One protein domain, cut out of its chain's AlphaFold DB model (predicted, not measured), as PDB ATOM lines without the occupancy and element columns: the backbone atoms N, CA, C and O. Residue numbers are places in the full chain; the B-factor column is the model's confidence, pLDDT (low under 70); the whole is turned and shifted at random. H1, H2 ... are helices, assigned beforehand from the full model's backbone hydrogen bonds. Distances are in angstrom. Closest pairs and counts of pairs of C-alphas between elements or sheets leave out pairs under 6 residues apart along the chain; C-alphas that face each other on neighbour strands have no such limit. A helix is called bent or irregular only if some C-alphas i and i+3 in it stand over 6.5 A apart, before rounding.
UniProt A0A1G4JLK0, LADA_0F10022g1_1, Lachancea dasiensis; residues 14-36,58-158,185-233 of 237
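This is residues 14 to 36, 58 to 158 and 185 to 233 of the 237 residues of the protein "LADA_0F10022g1_1" of Lachancea dasiensis (UniProt A0A1G4JLK0). Four helices, H1, H4, H5 and H6, make an elongated bundle: H4 and H5 form a long hairpin, H6 packs along H5, and H1 packs along H6 and reaches H4. H2 packs on H1 and H4, short H3 sits near one end of the bundle, and H7 turns away from H6 before H8 and H9 fold back, with H9 packed across H1 and H2. Residues 119 to 125 stick out at one end, and residues 215 to 221 at the top of the arch. The printed part has 173 residues with nine named helices, H1 to H9 in order, and no named strand: all helix, compact with a radius of gyration of the C-alphas of 17.2 A, spanning 57 by 35 by 25 A.

Begin with the hub, H1, residues 14 to 36. It touches H2, residues 58 to 73, at a shallow tilt of 27 degrees, opposite ways; the closest C-alphas, of Leu 27 and Tyr 68, are 6.6 A apart. H3, residues 81 to 87, is close to H1 but not clearly touching, C-alphas 16 and 81 being 7.9 A apart. With residues 30 to 34 alone H1 touches H4, residues 90 to 117, closest at C-alphas 34 and 103, 5.8 A. H4 and H5, residues 125 to 157, form a helical hairpin at 14 degrees, closest at C-alphas 104 and 138, 5.5 A. H6, residues 185 to 203, touches H5 at C-alphas 140 and 193, 5.4 A, and H1 at C-alphas 29 and 194, 5.3 A. H7, residues 205 to 217, and H6 only just touch, only at the corner, with 3 pairs of C-alphas within 8 A; the closest, 201 and 207, are 6.9 A apart. H8, residues 219 to 222, is close to H7 but not clearly touching, C-alphas 215 and 222 being 6.4 A apart. H9, residues 225 to 233, is about perpendicular to H1 at 74 degrees and touches it, closest at C-alphas 28 and 230, 5.3 A. Each O i to N i+4 pair is within hydrogen-bond range in H1 to H7, but 3 of 5 in H9; H8 is too short for one.

Find C-alpha 14 at (13.465, -39.526, 28.828); from there H1 runs 33.4 A. H4 runs 40.8 A, H5 48.8 A and H6 27.1 A. H9 is irregular, C-alphas 230 and 233 being 7.0 A apart; it ends at C-alpha 233 at (40.034, -38.778, 31.356).

The C-alphas of Thr 82 and Asn 122 are farthest apart, 57.6 A. Residues 37 to 57 and 159 to 184 are not printed; the gaps are 14.1 A and 19.7 A between C-alphas. Of the links that are printed whole, none is long. pLDDT is under 70 at residues 58 to 64, 74 to 78, 118 to 123 and 219 to 233.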
ATOM      1  N   SER A  14      12.201 -39.048  29.393       86.00
ATOM      2  CA  SER A  14      13.465 -39.526  28.828       86.00
ATOM      3  C   SER A  14      14.301 -38.372  28.270       86.00
ATOM      4  O   SER A  14      15.506 -38.319  28.518       86.00
ATOM      5  N   GLY A  15      13.673 -37.411  27.586       87.88
ATOM      6  CA  GLY A  15      14.351 -36.204  27.104       87.88
ATOM      7  C   GLY A  15      14.925 -35.352  28.240       87.88
ATOM      8  O   GLY A  15      16.047 -34.854  28.162       87.88
ATOM      9  N   LEU A  16      14.201 -35.234  29.356       88.38
ATOM     10  CA  LEU A  16      14.684 -34.523  30.544       88.38
ATOM     11  C   LEU A  16      15.863 -35.238  31.222       88.38
ATOM     12  O   LEU A  16      16.778 -34.570  31.709       88.38
ATOM     13  N   LYS A  17      15.887 -36.575  31.219       87.44
ATOM     14  CA  LYS A  17      17.049 -37.357  31.679       87.44
ATOM     15  C   LYS A  17      18.257 -37.161  30.769       87.44
ATOM     16  O   LYS A  17      19.373 -36.988  31.248       87.44
ATOM     17  N   GLU A  18      18.061 -37.148  29.457       89.69
ATOM     18  CA  GLU A  18      19.158 -36.863  28.531       89.69
ATOM     19  C   GLU A  18      19.678 -35.426  28.711       89.69
ATOM     20  O   GLU A  18      20.890 -35.205  28.753       89.69
ATOM     21  N   TYR A  19      18.789 -34.455  28.940       91.00
ATOM     22  CA  TYR A  19      19.172 -33.084  29.270       91.00
ATOM     23  C   TYR A  19      20.109 -32.998  30.480       91.00
ATOM     24  O   TYR A  19      21.115 -32.288  30.411       91.00
ATOM     25  N   THR A  20      19.833 -33.713  31.575       88.25
ATOM     26  CA  THR A  20      20.701 -33.665  32.765       88.25
ATOM     27  C   THR A  20      22.085 -34.250  32.485       88.25
ATOM     28  O   THR A  20      23.088 -33.703  32.950       88.25
ATOM     29  N   VAL A  21      22.170 -35.297  31.660       88.69
ATOM     30  CA  VAL A  21      23.444 -35.873  31.198       88.69
ATOM     31  C   VAL A  21      24.230 -34.872  30.347       88.69
ATOM     32  O   VAL A  21      25.426 -34.666  30.573       88.69
ATOM     33  N   VAL A  22      23.573 -34.208  29.392       92.12
ATOM     34  CA  VAL A  22      24.208 -33.185  28.544       92.12
ATOM     35  C   VAL A  22      24.642 -31.975  29.377       92.12
ATOM     36  O   VAL A  22      25.742 -31.458  29.181       92.12
ATOM     37  N   LEU A  23      23.842 -31.570  30.367       90.81
ATOM     38  CA  LEU A  23      24.183 -30.503  31.306       90.81
ATOM     39  C   LEU A  23      25.430 -30.841  32.127       90.81
ATOM     40  O   LEU A  23      26.327 -30.005  32.222       90.81
ATOM     41  N   LYS A  24      25.540 -32.064  32.664       87.00
ATOM     42  CA  LYS A  24      26.761 -32.514  33.355       87.00
ATOM     43  C   LYS A  24      27.987 -32.403  32.449       87.00
ATOM     44  O   LYS A  24      29.006 -31.854  32.863       87.00
ATOM     45  N   ARG A  25      27.880 -32.857  31.195       89.19
ATOM     46  CA  ARG A  25      28.965 -32.734  30.204       89.19
ATOM     47  C   ARG A  25      29.341 -31.282  29.919       89.19
ATOM     48  O   ARG A  25      30.524 -30.976  29.797       89.19
ATOM     49  N   TYR A  26      28.361 -30.384  29.839       92.00
ATOM     50  CA  TYR A  26      28.626 -28.957  29.665       92.00
ATOM     51  C   TYR A  26      29.375 -28.364  30.864       92.00
ATOM     52  O   TYR A  26      30.351 -27.639  30.672       92.00
ATOM     53  N   LEU A  27      28.973 -28.712  32.091       88.06
ATOM     54  CA  LEU A  27      29.675 -28.279  33.300       88.06
ATOM     55  C   LEU A  27      31.119 -28.784  33.338       88.06
ATOM     56  O   LEU A  27      32.014 -27.999  33.637       88.06
ATOM     57  N   ILE A  28      31.361 -30.044  32.966       86.00
ATOM     58  CA  ILE A  28      32.719 -30.598  32.852       86.00
ATOM     59  C   ILE A  28      33.565 -29.774  31.872       86.00
ATOM     60  O   ILE A  28      34.660 -29.325  32.215       86.00
ATOM     61  N   ALA A  29      33.037 -29.494  30.678       89.06
ATOM     62  CA  ALA A  29      33.748 -28.696  29.683       89.06
ATOM     63  C   ALA A  29      34.038 -27.265  30.177       89.06
ATOM     64  O   ALA A  29      35.117 -26.727  29.917       89.06
ATOM     65  N   LEU A  30      33.110 -26.651  30.923       87.56
ATOM     66  CA  LEU A  30      33.325 -25.350  31.562       87.56
ATOM     67  C   LEU A  30      34.458 -25.396  32.591       87.56
ATOM     68  O   LEU A  30      35.313 -24.512  32.574       87.56
ATOM     69  N   VAL A  31      34.500 -26.420  33.446       83.75
ATOM     70  CA  VAL A  31      35.572 -26.604  34.439       83.75
ATOM     71  C   VAL A  31      36.920 -26.801  33.761       83.75
ATOM     72  O   VAL A  31      37.884 -26.122  34.111       83.75
ATOM     73  N   ASN A  32      36.992 -27.668  32.751       85.12
ATOM     74  CA  ASN A  32      38.217 -27.896  31.988       85.12
ATOM     75  C   ASN A  32      38.712 -26.621  31.309       85.12
ATOM     76  O   ASN A  32      39.898 -26.297  31.373       85.12
ATOM     77  N   THR A  33      37.797 -25.843  30.729       86.12
ATOM     78  CA  THR A  33      38.150 -24.548  30.142       86.12
ATOM     79  C   THR A  33      38.637 -23.564  31.200       86.12
ATOM     80  O   THR A  33      39.608 -22.842  30.984       86.12
ATOM     81  N   ALA A  34      37.999 -23.543  32.367       82.62
ATOM     82  CA  ALA A  34      38.423 -22.694  33.465       82.62
ATOM     83  C   ALA A  34      39.832 -23.081  33.953       82.62
ATOM     84  O   ALA A  34      40.646 -22.196  34.221       82.62
ATOM     85  N   TYR A  35      40.159 -24.380  34.037       79.75
ATOM     86  CA  TYR A  35      41.508 -24.843  34.392       79.75
ATOM     87  C   TYR A  35      42.529 -24.460  33.331       79.75
ATOM     88  O   TYR A  35      43.621 -23.997  33.663       79.75
ATOM     89  N   TYR A  36      42.164 -24.602  32.059       83.62
ATOM     90  CA  TYR A  36      43.002 -24.166  30.953       83.62
ATOM     91  C   TYR A  36      43.367 -22.685  31.075       83.62
ATOM     92  O   TYR A  36      44.548 -22.334  31.025       83.62
ATOM     93  N   ASN A  58      38.516 -18.898  42.507       57.62
ATOM     94  CA  ASN A  58      38.113 -19.951  43.439       57.62
ATOM     95  C   ASN A  58      36.611 -19.876  43.736       57.62
ATOM     96  O   ASN A  58      35.987 -20.915  43.833       57.62
ATOM     97  N   GLU A  59      36.001 -18.694  43.791       61.81
ATOM     98  CA  GLU A  59      34.550 -18.520  43.899       61.81
ATOM     99  C   GLU A  59      33.823 -19.068  42.670       61.81
ATOM    100  O   GLU A  59      32.908 -19.870  42.826       61.81
ATOM    101  N   LYS A  60      34.243 -18.707  41.449       61.19
ATOM    102  CA  LYS A  60      33.633 -19.228  40.211       61.19
ATOM    103  C   LYS A  60      33.816 -20.744  40.071       61.19
ATOM    104  O   LYS A  60      32.880 -21.434  39.683       61.19
ATOM    105  N   PHE A  61      34.986 -21.269  40.428       63.97
ATOM    106  CA  PHE A  61      35.275 -22.704  40.411       63.97
ATOM    107  C   PHE A  61      34.518 -23.459  41.495       63.97
ATOM    108  O   PHE A  61      33.863 -24.440  41.180       63.97
ATOM    109  N   ASN A  62      34.539 -22.986  42.742       66.25
ATOM    110  CA  ASN A  62      33.768 -23.578  43.832       66.25
ATOM    111  C   ASN A  62      32.281 -23.557  43.498       66.25
ATOM    112  O   ASN A  62      31.585 -24.525  43.785       66.25
ATOM    113  N   HIS A  63      31.800 -22.499  42.844       67.88
ATOM    114  CA  HIS A  63      30.425 -22.439  42.383       67.88
ATOM    115  C   HIS A  63      30.134 -23.529  41.345       67.88
ATOM    116  O   HIS A  63      29.214 -24.310  41.555       67.88
ATOM    117  N   ILE A  64      30.932 -23.661  40.275       67.31
ATOM    118  CA  ILE A  64      30.732 -24.733  39.279       67.31
ATOM    119  C   ILE A  64      30.864 -26.127  39.916       67.31
ATOM    120  O   ILE A  64      30.066 -27.009  39.604       67.31
ATOM    121  N   SER A  65      31.805 -26.312  40.844       70.88
ATOM    122  CA  SER A  65      31.991 -27.563  41.582       70.88
ATOM    123  C   SER A  65      30.776 -27.931  42.419       70.88
ATOM    124  O   SER A  65      30.249 -29.031  42.284       70.88
ATOM    125  N   GLN A  66      30.249 -26.982  43.190       74.12
ATOM    126  CA  GLN A  66      29.014 -27.165  43.950       74.12
ATOM    127  C   GLN A  66      27.816 -27.445  43.033       74.12
ATOM    128  O   GLN A  66      26.937 -28.230  43.386       74.12
ATOM    129  N   LEU A  67      27.752 -26.811  41.857       71.31
ATOM    130  CA  LEU A  67      26.686 -27.051  40.881       71.31
ATOM    131  C   LEU A  67      26.762 -28.455  40.272       71.31
ATOM    132  O   LEU A  67      25.731 -29.111  40.131       71.31
ATOM    133  N   TYR A  68      27.965 -28.920  39.939       76.94
ATOM    134  CA  TYR A  68      28.199 -30.274  39.451       76.94
ATOM    135  C   TYR A  68      27.881 -31.312  40.525       76.94
ATOM    136  O   TYR A  68      27.126 -32.232  40.250       76.94
ATOM    137  N   GLU A  69      28.373 -31.142  41.754       77.19
ATOM    138  CA  GLU A  69      28.091 -32.054  42.870       77.19
ATOM    139  C   GLU A  69      26.596 -32.123  43.179       77.19
ATOM    140  O   GLU A  69      26.061 -33.198  43.431       77.19
ATOM    141  N   ARG A  70      25.883 -30.994  43.095       74.88
ATOM    142  CA  ARG A  70      24.419 -30.977  43.208       74.88
ATOM    143  C   ARG A  70      23.741 -31.811  42.130       74.88
ATOM    144  O   ARG A  70      22.789 -32.513  42.443       74.88
ATOM    145  N   LEU A  71      24.209 -31.743  40.885       74.44
ATOM    146  CA  LEU A  71      23.717 -32.602  39.805       74.44
ATOM    147  C   LEU A  71      24.149 -34.060  39.993       74.44
ATOM    148  O   LEU A  71      23.415 -34.970  39.628       74.44
ATOM    149  N   ASP A  72      25.332 -34.306  40.545       75.75
ATOM    150  CA  ASP A  72      25.853 -35.656  40.711       75.75
ATOM    151  C   ASP A  72      25.136 -36.420  41.822       75.75
ATOM    152  O   ASP A  72      24.621 -37.511  41.586       75.75
ATOM    153  N   ASN A  73      24.957 -35.771  42.971       73.12
ATOM    154  CA  ASN A  73      24.217 -36.297  44.116       73.12
ATOM    155  C   ASN A  73      22.717 -36.458  43.841       73.12
ATOM    156  O   ASN A  73      22.053 -37.265  44.483       73.12
ATOM    157  N   ALA A  74      22.168 -35.698  42.891       66.44
ATOM    158  CA  ALA A  74      20.751 -35.725  42.550       66.44
ATOM    159  C   ALA A  74      20.308 -36.969  41.756       66.44
ATOM    160  O   ALA A  74      19.164 -37.008  41.315       66.44
ATOM    161  N   ASN A  75      21.183 -37.964  41.541       66.06
ATOM    162  CA  ASN A  75      20.874 -39.200  40.812       66.06
ATOM    163  C   ASN A  75      20.117 -38.913  39.496       66.06
ATOM    164  O   ASN A  75      18.988 -39.342  39.280       66.06
ATOM    165  N   CYS A  76      20.745 -38.132  38.607       60.44
ATOM    166  CA  CYS A  76      20.141 -37.524  37.410       60.44
ATOM    167  C   CYS A  76      19.285 -38.421  36.489       60.44
ATOM    168  O   CYS A  76      18.545 -37.878  35.671       60.44
ATOM    169  N   GLY A  77      19.368 -39.750  36.603       60.47
ATOM    170  CA  GLY A  77      18.499 -40.697  35.902       60.47
ATOM    171  C   GLY A  77      17.076 -40.821  36.473       60.47
ATOM    172  O   GLY A  77      16.228 -41.431  35.819       60.47
ATOM    173  N   GLU A  78      16.797 -40.243  37.644       67.88
ATOM    174  CA  GLU A  78      15.523 -40.396  38.369       67.88
ATOM    175  C   GLU A  78      14.852 -39.067  38.755       67.88
ATOM    176  O   GLU A  78      13.775 -39.080  39.345       67.88
ATOM    177  N   LEU A  79      15.436 -37.920  38.387       73.25
ATOM    178  CA  LEU A  79      14.876 -36.610  38.731       73.25
ATOM    179  C   LEU A  79      13.484 -36.404  38.125       73.25
ATOM    180  O   LEU A  79      13.313 -36.384  36.904       73.25
ATOM    181  N   SER A  80      12.497 -36.155  38.983       79.81
ATOM    182  CA  SER A  80      11.171 -35.715  38.565       79.81
ATOM    183  C   SER A  80      11.217 -34.308  37.955       79.81
ATOM    184  O   SER A  80      12.116 -33.503  38.216       79.81
ATOM    185  N   ARG A  81      10.183 -33.946  37.185       82.19
ATOM    186  CA  ARG A  81      10.040 -32.598  36.595       82.19
ATOM    187  C   ARG A  81      10.096 -31.488  37.649       82.19
ATOM    188  O   ARG A  81      10.652 -30.419  37.394       82.19
ATOM    189  N   THR A  82       9.526 -31.731  38.829       82.94
ATOM    190  CA  THR A  82       9.535 -30.789  39.958       82.94
ATOM    191  C   THR A  82      10.944 -30.582  40.495       82.94
ATOM    192  O   THR A  82      11.371 -29.442  40.700       82.94
ATOM    193  N   GLU A  83      11.680 -31.671  40.697       82.75
ATOM    194  CA  GLU A  83      13.049 -31.619  41.205       82.75
ATOM    195  C   GLU A  83      13.970 -30.963  40.183       82.75
ATOM    196  O   GLU A  83      14.729 -30.068  40.543       82.75
ATOM    197  N   LEU A  84      13.823 -31.289  38.896       84.00
ATOM    198  CA  LEU A  84      14.583 -30.650  37.825       84.00
ATOM    199  C   LEU A  84      14.321 -29.141  37.758       84.00
ATOM    200  O   LEU A  84      15.255 -28.348  37.665       84.00
ATOM    201  N   LYS A  85      13.060 -28.709  37.868       86.94
ATOM    202  CA  LYS A  85      12.702 -27.283  37.931       86.94
ATOM    203  C   LYS A  85      13.262 -26.560  39.151       86.94
ATOM    204  O   LYS A  85      13.479 -25.348  39.084       86.94
ATOM    205  N   THR A  86      13.424 -27.276  40.258       84.50
ATOM    206  CA  THR A  86      13.992 -26.745  41.502       84.50
ATOM    207  C   THR A  86      15.512 -26.653  41.396       84.50
ATOM    208  O   THR A  86      16.099 -25.639  41.776       84.50
ATOM    209  N   LEU A  87      16.138 -27.672  40.807       80.19
ATOM    210  CA  LEU A  87      17.571 -27.750  40.551       80.19
ATOM    211  C   LEU A  87      18.018 -26.662  39.569       80.19
ATOM    212  O   LEU A  87      18.898 -25.861  39.886       80.19
ATOM    213  N   VAL A  88      17.345 -26.560  38.418       82.94
ATOM    214  CA  VAL A  88      17.577 -25.520  37.403       82.94
ATOM    215  C   VAL A  88      16.829 -24.238  37.790       82.94
ATOM    216  O   VAL A  88      15.949 -23.743  37.086       82.94
ATOM    217  N   SER A  89      17.155 -23.707  38.966       84.56
ATOM    218  CA  SER A  89      16.624 -22.437  39.464       84.56
ATOM    219  C   SER A  89      17.187 -21.233  38.696       84.56
ATOM    220  O   SER A  89      18.213 -21.312  38.021       84.56
ATOM    221  N   GLY A  90      16.569 -20.060  38.853       85.06
ATOM    222  CA  GLY A  90      17.114 -18.824  38.278       85.06
ATOM    223  C   GLY A  90      18.525 -18.488  38.790       85.06
ATOM    224  O   GLY A  90      19.336 -17.952  38.036       85.06
ATOM    225  N   LEU A  91      18.842 -18.846  40.041       82.69
ATOM    226  CA  LEU A  91      20.188 -18.698  40.604       82.69
ATOM    227  C   LEU A  91      21.181 -19.653  39.940       82.69
ATOM    228  O   LEU A  91      22.280 -19.231  39.597       82.69
ATOM    229  N   PHE A  92      20.772 -20.899  39.701       83.69
ATOM    230  CA  PHE A  92      21.577 -21.894  38.993       83.69
ATOM    231  C   PHE A  92      21.956 -21.411  37.586       83.69
ATOM    232  O   PHE A  92      23.129 -21.387  37.221       83.69
ATOM    233  N   VAL A  93      20.970 -20.937  36.820       86.62
ATOM    234  CA  VAL A  93      21.190 -20.423  35.458       86.62
ATOM    235  C   VAL A  93      22.084 -19.194  35.461       86.62
ATOM    236  O   VAL A  93      22.993 -19.094  34.637       86.62
ATOM    237  N   ARG A  94      21.853 -18.262  36.395       86.06
ATOM    238  CA  ARG A  94      22.697 -17.074  36.550       86.06
ATOM    239  C   ARG A  94      24.139 -17.466  36.864       86.06
ATOM    240  O   ARG A  94      25.041 -16.896  36.260       86.06
ATOM    241  N   GLY A  95      24.340 -18.448  37.739       83.06
ATOM    242  CA  GLY A  95      25.651 -18.993  38.076       83.06
ATOM    243  C   GLY A  95      26.385 -19.539  36.855       83.06
ATOM    244  O   GLY A  95      27.500 -19.107  36.563       83.06
ATOM    245  N   ILE A  96      25.734 -20.411  36.078       86.25
ATOM    246  CA  ILE A  96      26.310 -20.965  34.842       86.25
ATOM    247  C   ILE A  96      26.613 -19.861  33.827       86.25
ATOM    248  O   ILE A  96      27.698 -19.845  33.250       86.25
ATOM    249  N   TRP A  97      25.702 -18.906  33.637       89.44
ATOM    250  CA  TRP A  97      25.901 -17.785  32.717       89.44
ATOM    251  C   TRP A  97      27.086 -16.902  33.123       89.44
ATOM    252  O   TRP A  97      27.946 -16.604  32.294       89.44
ATOM    253  N   GLN A  98      27.184 -16.534  34.404       84.69
ATOM    254  CA  GLN A  98      28.300 -15.745  34.935       84.69
ATOM    255  C   GLN A  98      29.633 -16.483  34.788       84.69
ATOM    256  O   GLN A  98      30.644 -15.869  34.441       84.69
ATOM    257  N   CYS A  99      29.638 -17.796  35.026       83.06
ATOM    258  CA  CYS A  99      30.829 -18.618  34.870       83.06
ATOM    259  C   CYS A  99      31.231 -18.749  33.399       83.06
ATOM    260  O   CYS A  99      32.380 -18.473  33.068       83.06
ATOM    261  N   SER A 100      30.294 -19.088  32.510       88.75
ATOM    262  CA  SER A 100      30.551 -19.234  31.074       88.75
ATOM    263  C   SER A 100      31.075 -17.937  30.458       88.75
ATOM    264  O   SER A 100      32.055 -17.972  29.719       88.75
ATOM    265  N   ASN A 101      30.473 -16.791  30.789       87.19
ATOM    266  CA  ASN A 101      30.954 -15.496  30.306       87.19
ATOM    267  C   ASN A 101      32.310 -15.143  30.904       87.19
ATOM    268  O   ASN A 101      33.218 -14.776  30.170       87.19
ATOM    269  N   GLY A 102      32.478 -15.329  32.216       83.44
ATOM    270  CA  GLY A 102      33.751 -15.063  32.874       83.44
ATOM    271  C   GLY A 102      34.899 -15.873  32.274       83.44
ATOM    272  O   GLY A 102      35.965 -15.325  32.034       83.44
ATOM    273  N   VAL A 103      34.679 -17.158  31.996       84.19
ATOM    274  CA  VAL A 103      35.671 -18.019  31.340       84.19
ATOM    275  C   VAL A 103      35.898 -17.581  29.891       84.19
ATOM    276  O   VAL A 103      37.045 -17.479  29.467       84.19
ATOM    277  N   SER A 104      34.838 -17.267  29.141       89.25
ATOM    278  CA  SER A 104      34.942 -16.789  27.756       89.25
ATOM    279  C   SER A 104      35.742 -15.486  27.634       89.25
ATOM    280  O   SER A 104      36.551 -15.343  26.714       89.25
ATOM    281  N   ASP A 105      35.554 -14.546  28.562       86.38
ATOM    282  CA  ASP A 105      36.291 -13.280  28.597       86.38
ATOM    283  C   ASP A 105      37.788 -13.522  28.812       86.38
ATOM    284  O   ASP A 105      38.624 -12.929  28.128       86.38
ATOM    285  N   GLU A 106      38.149 -14.431  29.718       84.88
ATOM    286  CA  GLU A 106      39.551 -14.778  29.960       84.88
ATOM    287  C   GLU A 106      40.182 -15.525  28.775       84.88
ATOM    288  O   GLU A 106      41.304 -15.205  28.383       84.88
ATOM    289  N   VAL A 107      39.459 -16.450  28.129       86.69
ATOM    290  CA  VAL A 107      39.926 -17.086  26.879       86.69
ATOM    291  C   VAL A 107      40.175 -16.030  25.797       86.69
ATOM    292  O   VAL A 107      41.182 -16.092  25.092       86.69
ATOM    293  N   THR A 108      39.303 -15.023  25.696       87.56
ATOM    294  CA  THR A 108      39.455 -13.918  24.737       87.56
ATOM    295  C   THR A 108      40.708 -13.089  25.029       87.56
ATOM    296  O   THR A 108      41.441 -12.745  24.104       87.56
ATOM    297  N   LYS A 109      41.013 -12.814  26.304       84.69
ATOM    298  CA  LYS A 109      42.254 -12.124  26.695       84.69
ATOM    299  C   LYS A 109      43.499 -12.937  26.340       84.69
ATOM    300  O   LYS A 109      44.467 -12.368  25.839       84.69
ATOM    301  N   ILE A 110      43.472 -14.257  26.558       83.94
ATOM    302  CA  ILE A 110      44.566 -15.155  26.157       83.94
ATOM    303  C   ILE A 110      44.757 -15.081  24.640       83.94
ATOM    304  O   ILE A 110      45.868 -14.836  24.177       83.94
ATOM    305  N   LEU A 111      43.677 -15.207  23.864       85.94
ATOM    306  CA  LEU A 111      43.721 -15.102  22.405       85.94
ATOM    307  C   LEU A 111      44.329 -13.767  21.938       85.94
ATOM    308  O   LEU A 111      45.193 -13.767  21.066       85.94
ATOM    309  N   GLN A 112      43.923 -12.643  22.532       84.69
ATOM    310  CA  GLN A 112      44.459 -11.317  22.201       84.69
ATOM    311  C   GLN A 112      45.955 -11.192  22.527       84.69
ATOM    312  O   GLN A 112      46.711 -10.642  21.726       84.69
ATOM    313  N   SER A 113      46.398 -11.730  23.667       81.56
ATOM    314  CA  SER A 113      47.819 -11.755  24.036       81.56
ATOM    315  C   SER A 113      48.642 -12.582  23.046       81.56
ATOM    316  O   SER A 113      49.684 -12.130  22.573       81.56
ATOM    317  N   GLU A 114      48.147 -13.759  22.666       79.56
ATOM    318  CA  GLU A 114      48.798 -14.615  21.672       79.56
ATOM    319  C   GLU A 114      48.790 -13.975  20.272       79.56
ATOM    320  O   GLU A 114      49.715 -14.186  19.490       79.56
ATOM    321  N   GLN A 115      47.780 -13.161  19.939       79.56
ATOM    322  CA  GLN A 115      47.737 -12.366  18.704       79.56
ATOM    323  C   GLN A 115      48.799 -11.259  18.668       79.56
ATOM    324  O   GLN A 115      49.359 -11.000  17.603       79.56
ATOM    325  N   GLN A 116      49.082 -10.628  19.809       75.25
ATOM    326  CA  GLN A 116      50.094  -9.577  19.922       75.25
ATOM    327  C   GLN A 116      51.521 -10.131  19.809       75.25
ATOM    328  O   GLN A 116      52.299  -9.581  19.037       75.25
ATOM    329  N   LYS A 117      51.835 -11.255  20.472       72.00
ATOM    330  CA  LYS A 117      53.185 -11.856  20.455       72.00
ATOM    331  C   LYS A 117      53.685 -12.205  19.044       72.00
ATOM    332  O   LYS A 117      54.773 -11.794  18.670       72.00
ATOM    333  N   ASN A 118      52.882 -12.860  18.196       61.03
ATOM    334  CA  ASN A 118      53.367 -13.219  16.842       61.03
ATOM    335  C   ASN A 118      53.280 -12.079  15.814       61.03
ATOM    336  O   ASN A 118      53.546 -12.311  14.641       61.03
ATOM    337  N   LYS A 119      52.865 -10.859  16.184       60.03
ATOM    338  CA  LYS A 119      53.156  -9.708  15.308       60.03
ATOM    339  C   LYS A 119      54.646  -9.354  15.345       60.03
ATOM    340  O   LYS A 119      55.114  -8.667  14.444       60.03
ATOM    341  N   GLU A 120      55.364  -9.835  16.359       59.16
ATOM    342  CA  GLU A 120      56.789  -9.593  16.581       59.16
ATOM    343  C   GLU A 120      57.659 -10.797  16.160       59.16
ATOM    344  O   GLU A 120      58.809 -10.606  15.774       59.16
ATOM    345  N   GLU A 121      57.106 -12.019  16.128       55.69
ATOM    346  CA  GLU A 121      57.796 -13.251  15.705       55.69
ATOM    347  C   GLU A 121      57.099 -13.921  14.503       55.69
ATOM    348  O   GLU A 121      55.908 -14.228  14.550       55.69
ATOM    349  N   ASN A 122      57.852 -14.145  13.419       52.97
ATOM    350  CA  ASN A 122      57.396 -14.751  12.159       52.97
ATOM    351  C   ASN A 122      56.637 -16.084  12.356       52.97
ATOM    352  O   ASN A 122      57.052 -16.931  13.142       52.97
ATOM    353  N   ASP A 123      55.567 -16.264  11.569       61.22
ATOM    354  CA  ASP A 123      54.595 -17.373  11.535       61.22
ATOM    355  C   ASP A 123      55.091 -18.761  12.003       61.22
ATOM    356  O   ASP A 123      55.558 -19.591  11.215       61.22
ATOM    357  N   ASP A 124      54.856 -19.080  13.279       74.12
ATOM    358  CA  ASP A 124      54.863 -20.461  13.768       74.12
ATOM    359  C   ASP A 124      53.481 -21.109  13.541       74.12
ATOM    360  O   ASP A 124      52.464 -20.714  14.129       74.12
ATOM    361  N   LYS A 125      53.442 -22.162  12.711       76.62
ATOM    362  CA  LYS A 125      52.246 -22.989  12.453       76.62
ATOM    363  C   LYS A 125      51.595 -23.490  13.747       76.62
ATOM    364  O   LYS A 125      50.371 -23.630  13.803       76.62
ATOM    365  N   ARG A 126      52.385 -23.743  14.798       73.12
ATOM    366  CA  ARG A 126      51.879 -24.186  16.105       73.12
ATOM    367  C   ARG A 126      51.075 -23.088  16.800       73.12
ATOM    368  O   ARG A 126      50.012 -23.363  17.359       73.12
ATOM    369  N   ALA A 127      51.539 -21.847  16.722       74.94
ATOM    370  CA  ALA A 127      50.849 -20.712  17.313       74.94
ATOM    371  C   ALA A 127      49.565 -20.357  16.538       74.94
ATOM    372  O   ALA A 127      48.546 -20.020  17.145       74.94
ATOM    373  N   GLN A 128      49.558 -20.530  15.211       78.75
ATOM    374  CA  GLN A 128      48.341 -20.401  14.401       78.75
ATOM    375  C   GLN A 128      47.284 -21.457  14.771       78.75
ATOM    376  O   GLN A 128      46.112 -21.119  14.949       78.75
ATOM    377  N   ALA A 129      47.691 -22.717  14.959       79.88
ATOM    378  CA  ALA A 129      46.792 -23.780  15.408       79.88
ATOM    379  C   ALA A 129      46.201 -23.489  16.799       79.88
ATOM    380  O   ALA A 129      44.996 -23.645  17.003       79.88
ATOM    381  N   LYS A 130      47.018 -22.992  17.740       81.50
ATOM    382  CA  LYS A 130      46.558 -22.582  19.077       81.50
ATOM    383  C   LYS A 130      45.505 -21.470  19.002       81.50
ATOM    384  O   LYS A 130      44.462 -21.582  19.641       81.50
ATOM    385  N   ARG A 131      45.722 -20.436  18.180       82.44
ATOM    386  CA  ARG A 131      44.745 -19.348  17.968       82.44
ATOM    387  C   ARG A 131      43.416 -19.863  17.431       82.44
ATOM    388  O   ARG A 131      42.376 -19.543  17.996       82.44
ATOM    389  N   PHE A 132      43.459 -20.707  16.401       85.62
ATOM    390  CA  PHE A 132      42.254 -21.294  15.817       85.62
ATOM    391  C   PHE A 132      41.434 -22.074  16.858       85.62
ATOM    392  O   PHE A 132      40.208 -21.961  16.911       85.62
ATOM    393  N   VAL A 133      42.104 -22.833  17.732       85.88
ATOM    394  CA  VAL A 133      41.443 -23.562  18.823       85.88
ATOM    395  C   VAL A 133      40.801 -22.602  19.834       85.88
ATOM    396  O   VAL A 133      39.652 -22.816  20.217       85.88
ATOM    397  N   LEU A 134      41.487 -21.524  20.228       86.19
ATOM    398  CA  LEU A 134      40.962 -20.521  21.168       86.19
ATOM    399  C   LEU A 134      39.778 -19.724  20.594       86.19
ATOM    400  O   LEU A 134      38.789 -19.491  21.290       86.19
ATOM    401  N   GLU A 135      39.834 -19.349  19.315       88.19
ATOM    402  CA  GLU A 135      38.719 -18.706  18.607       88.19
ATOM    403  C   GLU A 135      37.493 -19.618  18.583       88.19
ATOM    404  O   GLU A 135      36.392 -19.216  18.963       88.19
ATOM    405  N   LYS A 136      37.685 -20.891  18.227       89.88
ATOM    406  CA  LYS A 136      36.607 -21.882  18.231       89.88
ATOM    407  C   LYS A 136      36.012 -22.073  19.629       89.88
ATOM    408  O   LYS A 136      34.793 -22.188  19.761       89.88
ATOM    409  N   LEU A 137      36.853 -22.065  20.663       89.06
ATOM    410  CA  LEU A 137      36.448 -22.242  22.053       89.06
ATOM    411  C   LEU A 137      35.521 -21.116  22.538       89.06
ATOM    412  O   LEU A 137      34.471 -21.400  23.113       89.06
ATOM    413  N   THR A 138      35.848 -19.853  22.248       88.81
ATOM    414  CA  THR A 138      34.992 -18.705  22.620       88.81
ATOM    415  C   THR A 138      33.616 -18.768  21.951       88.81
ATOM    416  O   THR A 138      32.588 -18.599  22.610       88.81
ATOM    417  N   ILE A 139      33.570 -19.100  20.654       91.19
ATOM    418  CA  ILE A 139      32.314 -19.263  19.907       91.19
ATOM    419  C   ILE A 139      31.470 -20.396  20.503       91.19
ATOM    420  O   ILE A 139      30.262 -20.250  20.694       91.19
ATOM    421  N   GLN A 140      32.093 -21.530  20.820       92.69
ATOM    422  CA  GLN A 140      31.389 -22.687  21.367       92.69
ATOM    423  C   GLN A 140      30.852 -22.446  22.776       92.69
ATOM    424  O   GLN A 140      29.717 -22.841  23.045       92.69
ATOM    425  N   LEU A 141      31.604 -21.763  23.646       91.94
ATOM    426  CA  LEU A 141      31.123 -21.353  24.969       91.94
ATOM    427  C   LEU A 141      29.861 -20.492  24.849       91.94
ATOM    428  O   LEU A 141      28.858 -20.773  25.508       91.94
ATOM    429  N   ARG A 142      29.883 -19.498  23.950       92.19
ATOM    430  CA  ARG A 142      28.731 -18.630  23.672       92.19
ATOM    431  C   ARG A 142      27.524 -19.415  23.150       92.19
ATOM    432  O   ARG A 142      26.400 -19.180  23.586       92.19
ATOM    433  N   ASN A 143      27.735 -20.347  22.227       93.75
ATOM    434  CA  ASN A 143      26.636 -21.138  21.672       93.75
ATOM    435  C   ASN A 143      26.026 -22.072  22.727       93.75
ATOM    436  O   ASN A 143      24.805 -22.127  22.856       93.75
ATOM    437  N   CYS A 144      26.864 -22.732  23.533       95.69
ATOM    438  CA  CYS A 144      26.398 -23.631  24.588       95.69
ATOM    439  C   CYS A 144      25.578 -22.893  25.651       95.69
ATOM    440  O   CYS A 144      24.562 -23.431  26.091       95.69
ATOM    441  N   ILE A 145      25.969 -21.671  26.044       94.69
ATOM    442  CA  ILE A 145      25.184 -20.906  27.021       94.69
ATOM    443  C   ILE A 145      23.829 -20.470  26.449       94.69
ATOM    444  O   ILE A 145      22.825 -20.533  27.155       94.69
ATOM    445  N   LEU A 146      23.765 -20.085  25.169       94.25
ATOM    446  CA  LEU A 146      22.501 -19.725  24.518       94.25
ATOM    447  C   LEU A 146      21.541 -20.921  24.452       94.25
ATOM    448  O   LEU A 146      20.384 -20.785  24.854       94.25
ATOM    449  N   GLY A 147      22.027 -22.093  24.026       94.81
ATOM    450  CA  GLY A 147      21.222 -23.320  24.001       94.81
ATOM    451  C   GLY A 147      20.758 -23.748  25.398       94.81
ATOM    452  O   GLY A 147      19.587 -24.068  25.600       94.81
ATOM    453  N   PHE A 148      21.636 -23.644  26.400       94.88
ATOM    454  CA  PHE A 148      21.286 -23.915  27.795       94.88
ATOM    455  C   PHE A 148      20.149 -23.010  28.297       94.88
ATOM    456  O   PHE A 148      19.196 -23.497  28.907       94.88
ATOM    457  N   VAL A 149      20.221 -21.702  28.025       93.94
ATOM    458  CA  VAL A 149      19.183 -20.741  28.431       93.94
ATOM    459  C   VAL A 149      17.843 -21.041  27.751       93.94
ATOM    460  O   VAL A 149      16.799 -20.953  28.399       93.94
ATOM    461  N   GLN A 150      17.849 -21.443  26.477       94.00
ATOM    462  CA  GLN A 150      16.630 -21.841  25.765       94.00
ATOM    463  C   GLN A 150      15.966 -23.062  26.412       94.00
ATOM    464  O   GLN A 150      14.777 -23.011  26.732       94.00
ATOM    465  N   ILE A 151      16.738 -24.116  26.697       94.12
ATOM    466  CA  ILE A 151      16.209 -25.319  27.357       94.12
ATOM    467  C   ILE A 151      15.732 -25.004  28.778       94.12
ATOM    468  O   ILE A 151      14.680 -25.483  29.197       94.12
ATOM    469  N   TYR A 152      16.434 -24.144  29.518       92.88
ATOM    470  CA  TYR A 152      15.956 -23.669  30.816       92.88
ATOM    471  C   TYR A 152      14.571 -23.017  30.713       92.88
ATOM    472  O   TYR A 152      13.672 -23.342  31.494       92.88
ATOM    473  N   HIS A 153      14.371 -22.110  29.753       92.75
ATOM    474  CA  HIS A 153      13.074 -21.462  29.562       92.75
ATOM    475  C   HIS A 153      11.976 -22.459  29.193       92.75
ATOM    476  O   HIS A 153      10.857 -22.318  29.691       92.75
ATOM    477  N   PHE A 154      12.298 -23.470  28.384       93.12
ATOM    478  CA  PHE A 154      11.397 -24.581  28.094       93.12
ATOM    479  C   PHE A 154      11.018 -25.336  29.377       93.12
ATOM    480  O   PHE A 154       9.840 -25.391  29.739       93.12
ATOM    481  N   ILE A 155      12.007 -25.809  30.148       90.56
ATOM    482  CA  ILE A 155      11.793 -26.552  31.400       90.56
ATOM    483  C   ILE A 155      10.928 -25.746  32.365       90.56
ATOM    484  O   ILE A 155       9.986 -26.283  32.941       90.56
ATOM    485  N   ARG A 156      11.185 -24.443  32.529       89.50
ATOM    486  CA  ARG A 156      10.398 -23.575  33.422       89.50
ATOM    487  C   ARG A 156       8.921 -23.508  33.040       89.50
ATOM    488  O   ARG A 156       8.089 -23.416  33.945       89.50
ATOM    489  N   LYS A 157       8.597 -23.602  31.750       88.88
ATOM    490  CA  LYS A 157       7.226 -23.562  31.229       88.88
ATOM    491  C   LYS A 157       6.493 -24.904  31.307       88.88
ATOM    492  O   LYS A 157       5.271 -24.901  31.213       88.88
ATOM    493  N   LEU A 158       7.191 -26.019  31.537       86.56
ATOM    494  CA  LEU A 158       6.540 -27.328  31.649       86.56
ATOM    495  C   LEU A 158       5.520 -27.354  32.800       86.56
ATOM    496  O   LEU A 158       5.845 -26.948  33.914       86.56
ATOM    497  N   PRO A 185      20.382 -30.246  19.112       96.12
ATOM    498  CA  PRO A 185      21.299 -29.185  18.708       96.12
ATOM    499  C   PRO A 185      22.253 -28.785  19.831       96.12
ATOM    500  O   PRO A 185      23.459 -28.662  19.597       96.12
ATOM    501  N   TRP A 186      21.747 -28.644  21.057       97.25
ATOM    502  CA  TRP A 186      22.575 -28.286  22.203       97.25
ATOM    503  C   TRP A 186      23.588 -29.382  22.559       97.25
ATOM    504  O   TRP A 186      24.763 -29.086  22.763       97.25
ATOM    505  N   ALA A 187      23.199 -30.657  22.526       96.12
ATOM    506  CA  ALA A 187      24.094 -31.788  22.758       96.12
ATOM    507  C   ALA A 187      25.254 -31.818  21.752       96.12
ATOM    508  O   ALA A 187      26.404 -32.052  22.135       96.12
ATOM    509  N   ARG A 188      24.992 -31.504  20.473       96.12
ATOM    510  CA  ARG A 188      26.047 -31.354  19.455       96.12
ATOM    511  C   ARG A 188      26.981 -30.186  19.773       96.12
ATOM    512  O   ARG A 188      28.193 -30.333  19.630       96.12
ATOM    513  N   GLN A 189      26.445 -29.049  20.221       95.56
ATOM    514  CA  GLN A 189      27.256 -27.895  20.632       95.56
ATOM    515  C   GLN A 189      28.150 -28.235  21.831       95.56
ATOM    516  O   GLN A 189      29.346 -27.953  21.789       95.56
ATOM    517  N   VAL A 190      27.601 -28.903  22.850       95.94
ATOM    518  CA  VAL A 190      28.343 -29.357  24.036       95.94
ATOM    519  C   VAL A 190      29.425 -30.369  23.656       95.94
ATOM    520  O   VAL A 190      30.562 -30.245  24.108       95.94
ATOM    521  N   GLY A 191      29.127 -31.327  22.773       93.62
ATOM    522  CA  GLY A 191      30.125 -32.273  22.264       93.62
ATOM    523  C   GLY A 191      31.252 -31.585  21.485       93.62
ATOM    524  O   GLY A 191      32.429 -31.925  21.638       93.62
ATOM    525  N   ALA A 192      30.914 -30.569  20.688       92.69
ATOM    526  CA  ALA A 192      31.898 -29.778  19.963       92.69
ATOM    527  C   ALA A 192      32.768 -28.935  20.910       92.69
ATOM    528  O   ALA A 192      33.973 -28.839  20.671       92.69
ATOM    529  N   LEU A 193      32.183 -28.357  21.967       93.50
ATOM    530  CA  LEU A 193      32.909 -27.641  23.018       93.50
ATOM    531  C   LEU A 193      33.905 -28.573  23.709       93.50
ATOM    532  O   LEU A 193      35.096 -28.282  23.735       93.50
ATOM    533  N   HIS A 194      33.434 -29.722  24.188       90.94
ATOM    534  CA  HIS A 194      34.264 -30.721  24.857       90.94
ATOM    535  C   HIS A 194      35.442 -31.175  23.980       90.94
ATOM    536  O   HIS A 194      36.572 -31.287  24.447       90.94
ATOM    537  N   SER A 195      35.209 -31.384  22.681       89.31
ATOM    538  CA  SER A 195      36.271 -31.760  21.739       89.31
ATOM    539  C   SER A 195      37.324 -30.659  21.568       89.31
ATOM    540  O   SER A 195      38.522 -30.945  21.524       89.31
ATOM    541  N   SER A 196      36.903 -29.393  21.477       89.75
ATOM    542  CA  SER A 196      37.837 -28.267  21.352       89.75
ATOM    543  C   SER A 196      38.626 -28.031  22.632       89.75
ATOM    544  O   SER A 196      39.823 -27.769  22.554       89.75
ATOM    545  N   VAL A 197      37.980 -28.165  23.795       89.12
ATOM    546  CA  VAL A 197      38.645 -28.091  25.100       89.12
ATOM    547  C   VAL A 197      39.711 -29.171  25.192       89.12
ATOM    548  O   VAL A 197      40.877 -28.837  25.370       89.12
ATOM    549  N   SER A 198      39.356 -30.431  24.941       86.81
ATOM    550  CA  SER A 198      40.311 -31.543  24.965       86.81
ATOM    551  C   SER A 198      41.490 -31.315  24.011       86.81
ATOM    552  O   SER A 198      42.647 -31.505  24.382       86.81
ATOM    553  N   THR A 199      41.222 -30.807  22.803       86.50
ATOM    554  CA  THR A 199      42.275 -30.433  21.844       86.50
ATOM    555  C   THR A 199      43.199 -29.348  22.409       86.50
ATOM    556  O   THR A 199      44.417 -29.475  22.302       86.50
ATOM    557  N   ALA A 200      42.644 -28.309  23.044       85.62
ATOM    558  CA  ALA A 200      43.419 -27.244  23.681       85.62
ATOM    559  C   ALA A 200      44.298 -27.786  24.821       85.62
ATOM    560  O   ALA A 200      45.488 -27.477  24.875       85.62
ATOM    561  N   LEU A 201      43.735 -28.641  25.685       85.75
ATOM    562  CA  LEU A 201      44.453 -29.249  26.808       85.75
ATOM    563  C   LEU A 201      45.620 -30.132  26.337       85.75
ATOM    564  O   LEU A 201      46.700 -30.096  26.922       85.75
ATOM    565  N   LYS A 202      45.415 -30.928  25.278       82.69
ATOM    566  CA  LYS A 202      46.435 -31.848  24.744       82.69
ATOM    567  C   LYS A 202      47.550 -31.130  23.983       82.69
ATOM    568  O   LYS A 202      48.699 -31.573  24.028       82.69
ATOM    569  N   ALA A 203      47.223 -30.052  23.272       81.62
ATOM    570  CA  ALA A 203      48.183 -29.305  22.462       81.62
ATOM    571  C   ALA A 203      49.122 -28.417  23.302       81.62
ATOM    572  O   ALA A 203      50.240 -28.107  22.864       81.62
ATOM    573  N   ASP A 204      48.686 -28.016  24.498       82.50
ATOM    574  CA  ASP A 204      49.437 -27.113  25.361       82.50
ATOM    575  C   ASP A 204      50.307 -27.863  26.385       82.50
ATOM    576  O   ASP A 204      49.853 -28.358  27.416       82.50
ATOM    577  N   THR A 205      51.607 -27.947  26.092       80.94
ATOM    578  CA  THR A 205      52.595 -28.607  26.958       80.94
ATOM    579  C   THR A 205      52.770 -27.895  28.299       80.94
ATOM    580  O   THR A 205      52.882 -28.571  29.318       80.94
ATOM    581  N   GLN A 206      52.725 -26.558  28.317       80.69
ATOM    582  CA  GLN A 206      52.906 -25.766  29.537       80.69
ATOM    583  C   GLN A 206      51.730 -25.954  30.497       80.69
ATOM    584  O   GLN A 206      51.925 -26.080  31.705       80.69
ATOM    585  N   PHE A 207      50.507 -26.027  29.966       83.19
ATOM    586  CA  PHE A 207      49.326 -26.380  30.749       83.19
ATOM    587  C   PHE A 207      49.511 -27.726  31.460       83.19
ATOM    588  O   PHE A 207      49.268 -27.812  32.662       83.19
ATOM    589  N   ARG A 208      49.963 -28.766  30.743       81.75
ATOM    590  CA  ARG A 208      50.125 -30.112  31.321       81.75
ATOM    591  C   ARG A 208      51.170 -30.135  32.433       81.75
ATOM    592  O   ARG A 208      50.918 -30.713  33.483       81.75
ATOM    593  N   GLU A 209      52.298 -29.462  32.236       81.69
ATOM    594  CA  GLU A 209      53.345 -29.346  33.257       81.69
ATOM    595  C   GLU A 209      52.833 -28.630  34.514       81.69
ATOM    596  O   GLU A 209      53.010 -29.126  35.628       81.69
ATOM    597  N   LYS A 210      52.131 -27.501  34.350       81.69
ATOM    598  CA  LYS A 210      51.532 -26.764  35.474       81.69
ATOM    599  C   LYS A 210      50.431 -27.559  36.176       81.69
ATOM    600  O   LYS A 210      50.303 -27.473  37.397       81.69
ATOM    601  N   LEU A 211      49.660 -28.352  35.433       79.81
ATOM    602  CA  LEU A 211      48.645 -29.236  35.994       79.81
ATOM    603  C   LEU A 211      49.275 -30.330  36.870       79.81
ATOM    604  O   LEU A 211      48.785 -30.565  37.971       79.81
ATOM    605  N   GLU A 212      50.367 -30.963  36.434       79.75
ATOM    606  CA  GLU A 212      51.074 -31.974  37.239       79.75
ATOM    607  C   GLU A 212      51.716 -31.382  38.501       79.75
ATOM    608  O   GLU A 212      51.625 -31.954  39.593       79.75
ATOM    609  N   GLN A 213      52.295 -30.185  38.395       80.00
ATOM    610  CA  GLN A 213      52.790 -29.456  39.567       80.00
ATOM    611  C   GLN A 213      51.655 -29.157  40.553       80.00
ATOM    612  O   GLN A 213      51.793 -29.379  41.756       80.00
ATOM    613  N   TYR A 214      50.502 -28.709  40.047       76.94
ATOM    614  CA  TYR A 214      49.327 -28.432  40.867       76.94
ATOM    615  C   TYR A 214      48.789 -29.689  41.566       76.94
ATOM    616  O   TYR A 214      48.436 -29.618  42.742       76.94
ATOM    617  N   ARG A 215      48.786 -30.845  40.885       75.31
ATOM    618  CA  ARG A 215      48.414 -32.148  41.471       75.31
ATOM    619  C   ARG A 215      49.321 -32.530  42.635       75.31
ATOM    620  O   ARG A 215      48.834 -32.973  43.668       75.31
ATOM    621  N   THR A 216      50.623 -32.313  42.478       77.94
ATOM    622  CA  THR A 216      51.616 -32.623  43.517       77.94
ATOM    623  C   THR A 216      51.447 -31.728  44.751       77.94
ATOM    624  O   THR A 216      51.640 -32.179  45.876       77.94
ATOM    625  N   LEU A 217      51.060 -30.463  44.552       75.00
ATOM    626  CA  LEU A 217      50.892 -29.473  45.623       75.00
ATOM    627  C   LEU A 217      49.538 -29.557  46.348       75.00
ATOM    628  O   LEU A 217      49.428 -29.077  47.476       75.00
ATOM    629  N   HIS A 218      48.512 -30.128  45.716       72.44
ATOM    630  CA  HIS A 218      47.150 -30.183  46.252       72.44
ATOM    631  C   HIS A 218      46.518 -31.579  46.105       72.44
ATOM    632  O   HIS A 218      45.538 -31.731  45.367       72.44
ATOM    633  N   PRO A 219      47.034 -32.600  46.812       68.81
ATOM    634  CA  PRO A 219      46.541 -33.975  46.700       68.81
ATOM    635  C   PRO A 219      45.050 -34.100  47.058       68.81
ATOM    636  O   PRO A 219      44.319 -34.839  46.406       68.81
ATOM    637  N   ASP A 220      44.565 -33.297  48.006       67.19
ATOM    638  CA  ASP A 220      43.171 -33.322  48.473       67.19
ATOM    639  C   ASP A 220      42.162 -32.911  47.383       67.19
ATOM    640  O   ASP A 220      41.020 -33.365  47.367       67.19
ATOM    641  N   LEU A 221      42.581 -32.060  46.437       64.88
ATOM    642  CA  LEU A 221      41.745 -31.624  45.315       64.88
ATOM    643  C   LEU A 221      41.689 -32.666  44.194       64.88
ATOM    644  O   LEU A 221      40.702 -32.706  43.461       64.88
ATOM    645  N   VAL A 222      42.705 -33.529  44.078       62.75
ATOM    646  CA  VAL A 222      42.742 -34.629  43.096       62.75
ATOM    647  C   VAL A 222      41.690 -35.695  43.415       62.75
ATOM    648  O   VAL A 222      41.162 -36.345  42.511       62.75
ATOM    649  N   GLU A 223      41.332 -35.825  44.690       63.66
ATOM    650  CA  GLU A 223      40.281 -36.720  45.171       63.66
ATOM    651  C   GLU A 223      38.863 -36.170  44.944       63.66
ATOM    652  O   GLU A 223      37.891 -36.922  45.040       63.66
ATOM    653  N   SER A 224      38.714 -34.884  44.594       65.88
ATOM    654  CA  SER A 224      37.400 -34.295  44.329       65.88
ATOM    655  C   SER A 224      36.728 -34.966  43.115       65.88
ATOM    656  O   SER A 224      37.358 -35.090  42.056       65.88
ATOM    657  N   PRO A 225      35.436 -35.349  43.209       65.50
ATOM    658  CA  PRO A 225      34.708 -35.996  42.117       65.50
ATOM    659  C   PRO A 225      34.757 -35.202  40.812       65.50
ATOM    660  O   PRO A 225      34.921 -35.779  39.737       65.50
ATOM    661  N   ILE A 226      34.685 -33.870  40.900       65.06
ATOM    662  CA  ILE A 226      34.745 -33.018  39.717       65.06
ATOM    663  C   ILE A 226      36.139 -32.989  39.100       65.06
ATOM    664  O   ILE A 226      36.257 -33.027  37.883       65.06
ATOM    665  N   PHE A 227      37.204 -32.996  39.905       67.56
ATOM    666  CA  PHE A 227      38.569 -33.015  39.380       67.56
ATOM    667  C   PHE A 227      38.847 -34.321  38.628       67.56
ATOM    668  O   PHE A 227      39.396 -34.295  37.521       67.56
ATOM    669  N   ARG A 228      38.387 -35.453  39.180       68.44
ATOM    670  CA  ARG A 228      38.444 -36.767  38.519       68.44
ATOM    671  C   ARG A 228      37.629 -36.799  37.227       68.44
ATOM    672  O   ARG A 228      38.142 -37.251  36.208       68.44
ATOM    673  N   ALA A 229      36.399 -36.286  37.256       66.69
ATOM    674  CA  ALA A 229      35.512 -36.253  36.092       66.69
ATOM    675  C   ALA A 229      35.985 -35.295  34.983       66.69
ATOM    676  O   ALA A 229      35.669 -35.513  33.818       66.69
ATOM    677  N   CYS A 230      36.730 -34.242  35.334       66.50
ATOM    678  CA  CYS A 230      37.121 -33.187  34.404       66.50
ATOM    679  C   CYS A 230      38.512 -33.416  33.791       66.50
ATOM    680  O   CYS A 230      38.651 -33.436  32.570       66.50
ATOM    681  N   LEU A 231      39.552 -33.639  34.602       65.38
ATOM    682  CA  LEU A 231      40.947 -33.555  34.138       65.38
ATOM    683  C   LEU A 231      41.647 -34.909  33.952       65.38
ATOM    684  O   LEU A 231      42.708 -34.964  33.328       65.38
ATOM    685  N   TYR A 232      41.102 -35.997  34.505       50.44
ATOM    686  CA  TYR A 232      41.766 -37.306  34.481       50.44
ATOM    687  C   TYR A 232      41.575 -38.034  33.139       50.44
ATOM    688  O   TYR A 232      42.544 -38.506  32.551       50.44
ATOM    689  N   SER A 233      40.352 -38.053  32.598       54.28
ATOM    690  CA  SER A 233      40.034 -38.778  31.356       54.28
ATOM    691  C   SER A 233      40.542 -38.100  30.080       54.28
ATOM    692  O   SER A 233      40.801 -38.777  29.086       54.28
TER     693      SER A 233